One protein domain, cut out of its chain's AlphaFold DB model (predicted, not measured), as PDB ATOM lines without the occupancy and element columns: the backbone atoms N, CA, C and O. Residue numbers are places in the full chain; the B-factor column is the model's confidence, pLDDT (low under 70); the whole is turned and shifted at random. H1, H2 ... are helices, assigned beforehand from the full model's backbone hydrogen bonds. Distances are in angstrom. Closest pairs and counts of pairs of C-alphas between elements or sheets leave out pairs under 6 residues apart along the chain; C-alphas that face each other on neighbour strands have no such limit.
ATOM      1  N   ASN A  11      51.915  22.450 -16.962       97.19
ATOM      2  CA  ASN A  11      52.958  22.957 -16.062       97.19
ATOM      3  C   ASN A  11      53.069  22.132 -14.778       97.19
ATOM      4  O   ASN A  11      54.173  21.812 -14.353       97.19
ATOM      5  N   GLN A  12      51.932  21.779 -14.176       96.81
ATOM      6  CA  GLN A  12      51.891  20.969 -12.962       96.81
ATOM      7  C   GLN A  12      52.511  19.589 -13.210       96.81
ATOM      8  O   GLN A  12      53.367  19.178 -12.436       96.81
ATOM      9  N   LEU A  13      52.142  18.924 -14.310       97.56
ATOM     10  CA  LEU A  13      52.668  17.605 -14.687       97.56
ATOM     11  C   LEU A  13      54.157  17.643 -15.053       97.56
ATOM     12  O   LEU A  13      54.901  16.724 -14.740       97.56
ATOM     13  N   LEU A  14      54.630  18.716 -15.688       97.56
ATOM     14  CA  LEU A  14      56.060  18.886 -15.947       97.56
ATOM     15  C   LEU A  14      56.850  19.101 -14.650       97.56
ATOM     16  O   LEU A  14      57.961  18.594 -14.523       97.56
ATOM     17  N   ASN A  15      56.291  19.834 -13.687       96.38
ATOM     18  CA  ASN A  15      56.965  20.156 -12.430       96.38
ATOM     19  C   ASN A  15      57.127  18.951 -11.488       96.38
ATOM     20  O   ASN A  15      57.895  19.047 -10.535       96.38
ATOM     21  N   THR A  16      56.449  17.825 -11.740       96.50
ATOM     22  CA  THR A  16      56.686  16.575 -10.996       96.50
ATOM     23  C   THR A  16      57.928  15.824 -11.481       96.50
ATOM     24  O   THR A  16      58.337  14.850 -10.854       96.50
ATOM     25  N   LEU A  17      58.520  16.235 -12.606       96.69
ATOM     26  CA  LEU A  17      59.716  15.618 -13.167       96.69
ATOM     27  C   LEU A  17      60.990  16.147 -12.496       96.69
ATOM     28  O   LEU A  17      61.049  17.284 -12.024       96.69
ATOM     29  N   SER A  18      62.059  15.349 -12.538       97.88
ATOM     30  CA  SER A  18      63.401  15.834 -12.198       97.88
ATOM     31  C   SER A  18      63.820  16.970 -13.143       97.88
ATOM     32  O   SER A  18      63.357  17.046 -14.281       97.88
ATOM     33  N   VAL A  19      64.755  17.836 -12.734       96.81
ATOM     34  CA  VAL A  19      65.266  18.922 -13.603       96.81
ATOM     35  C   VAL A  19      65.800  18.377 -14.936       96.81
ATOM     36  O   VAL A  19      65.617  18.992 -15.992       96.81
ATOM     37  N   THR A  20      66.443  17.209 -14.901       97.62
ATOM     38  CA  THR A  20      66.966  16.529 -16.090       97.62
ATOM     39  C   THR A  20      65.837  16.067 -17.007       97.62
ATOM     40  O   THR A  20      65.883  16.326 -18.212       97.62
ATOM     41  N   ASP A  21      64.808  15.428 -16.453       97.88
ATOM     42  CA  ASP A  21      63.696  14.888 -17.238       97.88
ATOM     43  C   ASP A  21      62.767  15.984 -17.734       97.88
ATOM     44  O   ASP A  21      62.328  15.926 -18.876       97.88
ATOM     45  N   TYR A  22      62.573  17.048 -16.959       97.81
ATOM     46  CA  TYR A  22      61.901  18.261 -17.405       97.81
ATOM     47  C   TYR A  22      62.565  18.814 -18.673       97.81
ATOM     48  O   TYR A  22      61.906  19.019 -19.692       97.81
ATOM     49  N   ARG A  23      63.893  19.007 -18.661       97.06
ATOM     50  CA  ARG A  23      64.632  19.528 -19.827       97.06
ATOM     51  C   ARG A  23      64.508  18.609 -21.043       97.06
ATOM     52  O   ARG A  23      64.423  19.102 -22.168       97.06
ATOM     53  N   LYS A  24      64.486  17.289 -20.833       97.81
ATOM     54  CA  LYS A  24      64.247  16.310 -21.904       97.81
ATOM     55  C   LYS A  24      62.810  16.393 -22.424       97.81
ATOM     56  O   LYS A  24      62.617  16.478 -23.634       97.81
ATOM     57  N   ALA A  25      61.821  16.436 -21.536       97.75
ATOM     58  CA  ALA A  25      60.401  16.494 -21.868       97.75
ATOM     59  C   ALA A  25      60.072  17.715 -22.734       97.75
ATOM     60  O   ALA A  25      59.425  17.565 -23.768       97.75
ATOM     61  N   ILE A  26      60.611  18.892 -22.399       97.44
ATOM     62  CA  ILE A  26      60.427  20.121 -23.194       97.44
ATOM     63  C   ILE A  26      60.909  19.971 -24.645       97.44
ATOM     64  O   ILE A  26      60.330  20.584 -25.535       97.44
ATOM     65  N   ARG A  27      61.914  19.126 -24.905       97.44
ATOM     66  CA  ARG A  27      62.441  18.864 -26.258       97.44
ATOM     67  C   ARG A  27      61.747  17.704 -26.970       97.44
ATOM     68  O   ARG A  27      61.732  17.661 -28.198       97.44
ATOM     69  N   ILE A  28      61.233  16.730 -26.221       98.25
ATOM     70  CA  ILE A  28      60.640  15.499 -26.767       98.25
ATOM     71  C   ILE A  28      59.156  15.694 -27.070       98.25
ATOM     72  O   ILE A  28      58.716  15.329 -28.159       98.25
ATOM     73  N   ILE A  29      58.399  16.298 -26.152       98.38
ATOM     74  CA  ILE A  29      56.949  16.491 -26.294       98.38
ATOM     75  C   ILE A  29      56.592  17.199 -27.613       98.38
ATOM     76  O   ILE A  29      55.752  16.668 -28.336       98.38
ATOM     77  N   PRO A  30      57.232  18.318 -28.015       98.31
ATOM     78  CA  PRO A  30      56.882  18.991 -29.267       98.31
ATOM     79  C   PRO A  30      57.069  18.088 -30.490       98.31
ATOM     80  O   PRO A  30      56.224  18.080 -31.381       98.31
ATOM     81  N   LYS A  31      58.125  17.262 -30.497       98.25
ATOM     82  CA  LYS A  31      58.396  16.303 -31.578       98.25
ATOM     83  C   LYS A  31      57.315  15.233 -31.662       98.25
ATOM     84  O   LYS A  31      56.847  14.947 -32.755       98.25
ATOM     85  N   GLN A  32      56.896  14.689 -30.517       98.31
ATOM     86  CA  GLN A  32      55.815  13.701 -30.463       98.31
ATOM     87  C   GLN A  32      54.486  14.296 -30.933       98.31
ATOM     88  O   GLN A  32      53.730  13.631 -31.624       98.31
ATOM     89  N   LEU A  33      54.223  15.562 -30.612       97.94
ATOM     90  CA  LEU A  33      53.014  16.269 -31.033       97.94
ATOM     91  C   LEU A  33      53.052  16.760 -32.489       97.94
ATOM     92  O   LEU A  33      52.014  17.183 -33.000       97.94
ATOM     93  N   GLY A  34      54.213  16.746 -33.151       98.06
ATOM     94  CA  GLY A  34      54.391  17.353 -34.472       98.06
ATOM     95  C   GLY A  34      54.272  18.883 -34.454       98.06
ATOM     96  O   GLY A  34      53.740  19.472 -35.390       98.06
ATOM     97  N   VAL A  35      54.721  19.539 -33.376       98.00
ATOM     98  CA  VAL A  35      54.661  21.001 -33.199       98.00
ATOM     99  C   VAL A  35      56.021  21.586 -32.801       98.00
ATOM    100  O   VAL A  35      56.935  20.873 -32.392       98.00
ATOM    101  N   SER A  36      56.164  22.909 -32.894       97.81
ATOM    102  CA  SER A  36      57.369  23.611 -32.437       97.81
ATOM    103  C   SER A  36      57.445  23.704 -30.906       97.81
ATOM    104  O   SER A  36      56.423  23.680 -30.216       97.81
ATOM    105  N   GLU A  37      58.649  23.905 -30.357       96.94
ATOM    106  CA  GLU A  37      58.828  24.191 -28.922       96.94
ATOM    107  C   GLU A  37      58.029  25.432 -28.485       96.94
ATOM    108  O   GLU A  37      57.448  25.451 -27.400       96.94
ATOM    109  N   LYS A  38      57.915  26.436 -29.368       97.50
ATOM    110  CA  LYS A  38      57.077  27.626 -29.158       97.50
ATOM    111  C   LYS A  38      55.600  27.261 -29.001       97.50
ATOM    112  O   LYS A  38      54.940  27.800 -28.120       97.50
ATOM    113  N   ASN A  39      55.077  26.344 -29.814       97.75
ATOM    114  CA  ASN A  39      53.686  25.909 -29.686       97.75
ATOM    115  C   ASN A  39      53.450  25.180 -28.362       97.75
ATOM    116  O   ASN A  39      52.461  25.472 -27.698       97.75
ATOM    117  N   LEU A  40      54.377  24.320 -27.918       98.12
ATOM    118  CA  LEU A  40      54.286  23.731 -26.579       98.12
ATOM    119  C   LEU A  40      54.329  24.810 -25.485       98.12
ATOM    120  O   LEU A  40      53.557  24.737 -24.531       98.12
ATOM    121  N   ALA A  41      55.200  25.814 -25.626       97.31
ATOM    122  CA  ALA A  41      55.275  26.945 -24.706       97.31
ATOM    123  C   ALA A  41      53.968  27.755 -24.666       97.31
ATOM    124  O   ALA A  41      53.558  28.175 -23.588       97.31
ATOM    125  N   ASN A  42      53.286  27.923 -25.799       97.62
ATOM    126  CA  ASN A  42      51.965  28.543 -25.844       97.62
ATOM    127  C   ASN A  42      50.928  27.655 -25.145       97.62
ATOM    128  O   ASN A  42      50.264  28.119 -24.228       97.62
ATOM    129  N   TYR A  43      50.856  26.365 -25.496       98.00
ATOM    130  CA  TYR A  43      49.901  25.400 -24.934       98.00
ATOM    131  C   TYR A  43      49.928  25.344 -23.403       98.00
ATOM    132  O   TYR A  43      48.886  25.432 -22.760       98.00
ATOM    133  N   ARG A  44      51.120  25.260 -22.797       96.56
ATOM    134  CA  ARG A  44      51.274  25.218 -21.330       96.56
ATOM    135  C   ARG A  44      50.947  26.538 -20.622       96.56
ATOM    136  O   ARG A  44      50.888  26.547 -19.397       96.56
ATOM    137  N   ASN A  45      50.789  27.636 -21.362       97.06
ATOM    138  CA  ASN A  45      50.578  28.981 -20.825       97.06
ATOM    139  C   ASN A  45      49.215  29.588 -21.204       97.06
ATOM    140  O   ASN A  45      48.973  30.747 -20.865       97.06
ATOM    141  N   ILE A  46      48.323  28.828 -21.854       97.62
ATOM    142  CA  ILE A  46      46.955  29.276 -22.155       97.62
ATOM    143  C   ILE A  46      46.229  29.551 -20.837       97.62
ATOM    144  O   ILE A  46      46.077  28.655 -20.001       97.62
ATOM    145  N   LYS A  47      45.796  30.797 -20.644       96.31
ATOM    146  CA  LYS A  47      45.061  31.227 -19.448       96.31
ATOM    147  C   LYS A  47      43.597  30.807 -19.527       96.31
ATOM    148  O   LYS A  47      43.073  30.628 -20.623       96.31
ATOM    149  N   MET A  48      42.940  30.668 -18.376       94.50
ATOM    150  CA  MET A  48      41.530  30.247 -18.290       94.50
ATOM    151  C   MET A  48      40.583  31.104 -19.143       94.50
ATOM    152  O   MET A  48      39.671  30.568 -19.765       94.50
ATOM    153  N   ASP A  49      40.836  32.408 -19.209       93.38
ATOM    154  CA  ASP A  49      40.058  33.417 -19.935       93.38
ATOM    155  C   ASP A  49      40.477  33.601 -21.405       93.38
ATOM    156  O   ASP A  49      39.848  34.359 -22.144       93.38
ATOM    157  N   ASP A  50      41.533  32.917 -21.850       94.62
ATOM    158  CA  ASP A  50      42.018  33.024 -23.222       94.62
ATOM    159  C   ASP A  50      41.001  32.418 -24.206       94.62
ATOM    160  O   ASP A  50      40.341  31.421 -23.915       94.62
ATOM    161  N   LYS A  51      40.889  32.979 -25.411       94.00
ATOM    162  CA  LYS A  51      40.083  32.385 -26.490       94.00
ATOM    163  C   LYS A  51      40.811  31.238 -27.183       94.00
ATOM    164  O   LYS A  51      40.168  30.403 -27.811       94.00
ATOM    165  N   GLN A  52      42.138  31.205 -27.088       94.44
ATOM    166  CA  GLN A  52      42.943  30.136 -27.651       94.44
ATOM    167  C   GLN A  52      42.644  28.803 -26.960       94.44
ATOM    168  O   GLN A  52      42.348  28.740 -25.761       94.44
ATOM    169  N   ASP A  53      42.780  27.727 -27.732       96.12
ATOM    170  CA  ASP A  53      42.737  26.371 -27.220       96.12
ATOM    171  C   ASP A  53      43.825  25.481 -27.843       96.12
ATOM    172  O   ASP A  53      44.453  25.834 -28.849       96.12
ATOM    173  N   ILE A  54      44.069  24.328 -27.223       97.38
ATOM    174  CA  ILE A  54      44.891  23.262 -27.794       97.38
ATOM    175  C   ILE A  54      43.994  22.429 -28.724       97.38
ATOM    176  O   ILE A  54      42.903  22.034 -28.313       97.38
ATOM    177  N   PRO A  55      44.428  22.103 -29.956       97.62
ATOM    178  CA  PRO A  55      43.680  21.183 -30.809       97.62
ATOM    179  C   PRO A  55      43.419  19.853 -30.089       97.62
ATOM    180  O   PRO A  55      44.338  19.290 -29.493       97.62
ATOM    181  N   HIS A  56      42.194  19.328 -30.181       97.25
ATOM    182  CA  HIS A  56      41.757  18.152 -29.412       97.25
ATOM    183  C   HIS A  56      42.699  16.944 -29.547       97.25
ATOM    184  O   HIS A  56      43.066  16.327 -28.550       97.25
ATOM    185  N   GLU A  57      43.170  16.659 -30.765       97.94
ATOM    186  CA  GLU A  57      44.155  15.598 -31.015       97.94
ATOM    187  C   GLU A  57      45.404  15.759 -30.127       97.94
ATOM    188  O   GLU A  57      45.867  14.800 -29.513       97.94
ATOM    189  N   LYS A  58      45.929  16.985 -29.996       98.44
ATOM    190  CA  LYS A  58      47.129  17.260 -29.196       98.44
ATOM    191  C   LYS A  58      46.856  17.142 -27.699       98.44
ATOM    192  O   LYS A  58      47.747  16.705 -26.976       98.44
ATOM    193  N   VAL A  59      45.644  17.471 -27.240       98.25
ATOM    194  CA  VAL A  59      45.208  17.224 -25.853       98.25
ATOM    195  C   VAL A  59      45.244  15.726 -25.553       98.25
ATOM    196  O   VAL A  59      45.935  15.315 -24.625       98.25
ATOM    197  N   ALA A  60      44.612  14.903 -26.394       98.31
ATOM    198  CA  ALA A  60      44.586  13.451 -26.213       98.31
ATOM    199  C   ALA A  60      45.993  12.821 -26.254       98.31
ATOM    200  O   ALA A  60      46.300  11.889 -25.511       98.31
ATOM    201  N   MET A  61      46.884  13.334 -27.110       98.50
ATOM    202  CA  MET A  61      48.286  12.905 -27.135       98.50
ATOM    203  C   MET A  61      49.026  13.282 -25.849       98.50
ATOM    204  O   MET A  61      49.763  12.460 -25.311       98.50
ATOM    205  N   LEU A  62      48.839  14.505 -25.346       98.44
ATOM    206  CA  LEU A  62      49.434  14.955 -24.086       98.44
ATOM    207  C   LEU A  62      48.945  14.119 -22.898       98.44
ATOM    208  O   LEU A  62      49.754  13.762 -22.047       98.44
ATOM    209  N   GLU A  63      47.663  13.762 -22.866       98.44
ATOM    210  CA  GLU A  63      47.097  12.887 -21.833       98.44
ATOM    211  C   GLU A  63      47.792  11.524 -21.808       98.44
ATOM    212  O   GLU A  63      48.225  11.068 -20.749       98.44
ATOM    213  N   LYS A  64      48.016  10.927 -22.984       98.25
ATOM    214  CA  LYS A  64      48.789   9.686 -23.119       98.25
ATOM    215  C   LYS A  64      50.255   9.862 -22.713       98.25
ATOM    216  O   LYS A  64      50.789   9.010 -22.012       98.25
ATOM    217  N   LEU A  65      50.905  10.955 -23.123       97.81
ATOM    218  CA  LEU A  65      52.313  11.230 -22.798       97.81
ATOM    219  C   LEU A  65      52.548  11.415 -21.294       97.81
ATOM    220  O   LEU A  65      53.593  11.013 -20.791       97.81
ATOM    221  N   PHE A  66      51.591  12.016 -20.584       97.56
ATOM    222  CA  PHE A  66      51.648  12.194 -19.131       97.56
ATOM    223  C   PHE A  66      50.984  11.061 -18.342       97.56
ATOM    224  O   PHE A  66      51.004  11.104 -17.114       97.56
ATOM    225  N   ASN A  67      50.425  10.057 -19.023       97.56
ATOM    226  CA  ASN A  67      49.704   8.940 -18.419       97.56
ATOM    227  C   ASN A  67      48.571   9.391 -17.473       97.56
ATOM    228  O   ASN A  67      48.497   8.961 -16.323       97.56
ATOM    229  N   VAL A  68      47.707  10.286 -17.956       97.44
ATOM    230  CA  VAL A  68      46.504  10.747 -17.242       97.44
ATOM    231  C   VAL A  68      45.241  10.320 -17.991       97.44
ATOM    232  O   VAL A  68      45.296  10.041 -19.192       97.44
ATOM    233  N   HIS A  69      44.102  10.257 -17.300       97.19
ATOM    234  CA  HIS A  69      42.852   9.850 -17.944       97.19
ATOM    235  C   HIS A  69      42.334  10.922 -18.920       97.19
ATOM    236  O   HIS A  69      42.617  12.111 -18.732       97.19
ATOM    237  N   PRO A  70      41.560  10.528 -19.953       96.31
ATOM    238  CA  PRO A  70      40.931  11.478 -20.863       96.31
ATOM    239  C   PRO A  70      40.110  12.537 -20.122       96.31
ATOM    240  O   PRO A  70      39.293  12.206 -19.265       96.31
ATOM    241  N   GLY A  71      40.329  13.806 -20.459       95.06
ATOM    242  CA  GLY A  71      39.702  14.962 -19.820       95.06
ATOM    243  C   GLY A  71      40.467  15.502 -18.610       95.06
ATOM    244  O   GLY A  71      40.277  16.659 -18.242       95.06
ATOM    245  N   GLU A  72      41.385  14.739 -18.012       96.25
ATOM    246  CA  GLU A  72      42.083  15.195 -16.809       96.25
ATOM    247  C   GLU A  72      43.205  16.200 -17.081       96.25
ATOM    248  O   GLU A  72      43.726  16.806 -16.142       96.25
ATOM    249  N   LEU A  73      43.623  16.400 -18.335       97.56
ATOM    250  CA  LEU A  73      44.600  17.447 -18.638       97.56
ATOM    251  C   LEU A  73      44.017  18.855 -18.428       97.56
ATOM    252  O   LEU A  73      44.776  19.800 -18.193       97.56
ATOM    253  N   GLN A  74      42.696  19.002 -18.536       96.38
ATOM    254  CA  GLN A  74      41.983  20.272 -18.423       96.38
ATOM    255  C   GLN A  74      41.792  20.663 -16.951       96.38
ATOM    256  O   GLN A  74      41.532  19.830 -16.091       96.38
ATOM    257  N   ASN A  75      41.900  21.959 -16.658       96.38
ATOM    258  CA  ASN A  75      41.595  22.547 -15.348       96.38
ATOM    259  C   ASN A  75      40.188  23.162 -15.290       96.38
ATOM    260  O   ASN A  75      39.880  23.919 -14.371       96.38
ATOM    261  N   PHE A  76      39.354  22.885 -16.287       93.06
ATOM    262  CA  PHE A  76      37.987  23.375 -16.386       93.06
ATOM    263  C   PHE A  76      37.042  22.208 -16.651       93.06
ATOM    264  O   PHE A  76      37.454  21.156 -17.133       93.06
ATOM    265  N   VAL A  77      35.768  22.415 -16.335       89.38
ATOM    266  CA  VAL A  77      34.696  21.465 -16.625       89.38
ATOM    267  C   VAL A  77      33.781  22.108 -17.656       89.38
ATOM    268  O   VAL A  77      33.314  23.228 -17.458       89.38
ATOM    269  N   LEU A  78      33.532  21.403 -18.757       87.56
ATOM    270  CA  LEU A  78      32.509  21.785 -19.722       87.56
ATOM    271  C   LEU A  78      31.188  21.160 -19.290       87.56
ATOM    272  O   LEU A  78      31.041  19.941 -19.298       87.56
ATOM    273  N   VAL A  79      30.234  22.007 -18.914       89.38
ATOM    274  CA  VAL A  79      28.867  21.589 -18.601       89.38
ATOM    275  C   VAL A  79      27.975  22.070 -19.732       89.38
ATOM    276  O   VAL A  79      27.888  23.267 -19.996       89.38
ATOM    277  N   MET A  80      27.342  21.130 -20.423       91.25
ATOM    278  CA  MET A  80      26.400  21.417 -21.496       91.25
ATOM    279  C   MET A  80      25.259  20.414 -21.433       91.25
ATOM    280  O   MET A  80      25.495  19.218 -21.261       91.25
ATOM    281  N   ASN A  81      24.032  20.907 -21.582       93.31
ATOM    282  CA  ASN A  81      22.868  20.036 -21.624       93.31
ATOM    283  C   ASN A  81      22.878  19.229 -22.931       93.31
ATOM    284  O   ASN A  81      23.235  19.772 -23.985       93.31
ATOM    285  N   PRO A  82      22.467  17.953 -22.897       94.38
ATOM    286  CA  PRO A  82      22.223  17.182 -24.104       94.38
ATOM    287  C   PRO A  82      21.263  17.911 -25.047       94.38
ATOM    288  O   PRO A  82      20.273  18.505 -24.617       94.38
ATOM    289  N   ILE A  83      21.508  17.816 -26.356       95.50
ATOM    290  CA  ILE A  83      20.665  18.478 -27.364       95.50
ATOM    291  C   ILE A  83      19.192  18.053 -27.266       95.50
ATOM    292  O   ILE A  83      18.299  18.857 -27.504       95.50
ATOM    293  N   THR A  84      18.933  16.813 -26.849       96.19
ATOM    294  CA  THR A  84      17.584  16.278 -26.632       96.19
ATOM    295  C   THR A  84      16.816  17.029 -25.551       96.19
ATOM    296  O   THR A  84      15.610  17.196 -25.685       96.19
ATOM    297  N   GLU A  85      17.496  17.502 -24.508       94.75
ATOM    298  CA  GLU A  85      16.881  18.310 -23.450       94.75
ATOM    299  C   GLU A  85      16.665  19.749 -23.924       94.75
ATOM    300  O   GLU A  85      15.615  20.335 -23.680       94.75
ATOM    301  N   ILE A  86      17.628  20.305 -24.668       95.06
ATOM    302  CA  ILE A  86      17.537  21.668 -25.214       95.06
ATOM    303  C   ILE A  86      16.364  21.792 -26.199       95.06
ATOM    304  O   ILE A  86      15.655  22.797 -26.185       95.06
ATOM    305  N   ILE A  87      16.137  20.779 -27.039       95.38
ATOM    306  CA  ILE A  87      15.028  20.762 -28.006       95.38
ATOM    307  C   ILE A  87      13.665  20.768 -27.302       95.38
ATOM    308  O   ILE A  87      12.743  21.382 -27.810       95.38
ATOM    309  N   GLN A  88      13.523  20.125 -26.139       86.69
ATOM    310  CA  GLN A  88      12.241  20.052 -25.418       86.69
ATOM    311  C   GLN A  88      11.846  21.364 -24.723       86.69
ATOM    312  O   GLN A  88      10.698  21.512 -24.308       86.69
ATOM    313  N   LEU A  89      12.789  22.296 -24.564       74.56
ATOM    314  CA  LEU A  89      12.580  23.592 -23.910       74.56
ATOM    315  C   LEU A  89      12.202  24.720 -24.885       74.56
ATOM    316  O   LEU A  89      11.928  25.829 -24.427       74.56
ATOM    317  N   ASN A  90      12.212  24.453 -26.196       59.72
ATOM    318  CA  ASN A  90      11.861  25.400 -27.262       59.72
ATOM    319  C   ASN A  90      10.638  24.913 -28.042       59.72
ATOM    320  O   ASN A  90       9.906  25.786 -28.557       59.72
TER     321      ASN A  90
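AT A GLANCE: This is residues 11 to 90 of the 90 residues of an uncharacterized protein of Mucilaginibacter sp. F39-2 (UniProt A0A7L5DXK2). Four short helices, H1 to H4, make a compact head in which H2 touches the other three; from it a thin tail, residues 77 to 90, sticks out with small H5 near its tip. The printed part has 80 residues with five named helices, H1 to H5 in order, no named strand: all helix. It is loose, radius of gyration of the C-alphas 16.0 A, spanning 56 by 22 by 21 A; the tail makes the length.

HOW THE PARTS SIT: H1, residues 11 to 15, only just touches residues 22 to 25 of H2, residues 19 to 33, with 3 pairs of C-alphas within 8 A; the closest, Leu 14 and Tyr 22, are 6.1 A apart. H3, residues 37 to 43, touches residues 26 to 30 of H2, about perpendicular at 87 degrees; the closest C-alphas, Pro 30 and Glu 37, are 5.6 A apart. H4, residues 56 to 65, touches residues 29 to 33 of H2 at a steep tilt of 38 degrees, opposite ways; the closest C-alphas, Leu 33 and Lys 58, are 6.2 A apart. H5, residues 83 to 88, touches no helix. Every O i to N i+4 pair is within hydrogen-bond range in H1, H3 and H4, against 8 of 11 in H2 and 1 of 2 in H5.

IN THESE COORDINATES: H1 begins at C-alpha 11 (52.958, 22.957, -16.062). H2 is 21.5 A long, H4 14.3 A. H5 ends at C-alpha 88 (12.241, 20.052, -25.418).

THE WHOLE: The C-alphas farthest apart, Thr 20 and Asn 90, are 56.9 A apart. The printed part has no cut. The links H3 to H4 and H4 to H5 are long. Residue 90 alone has pLDDT under 70.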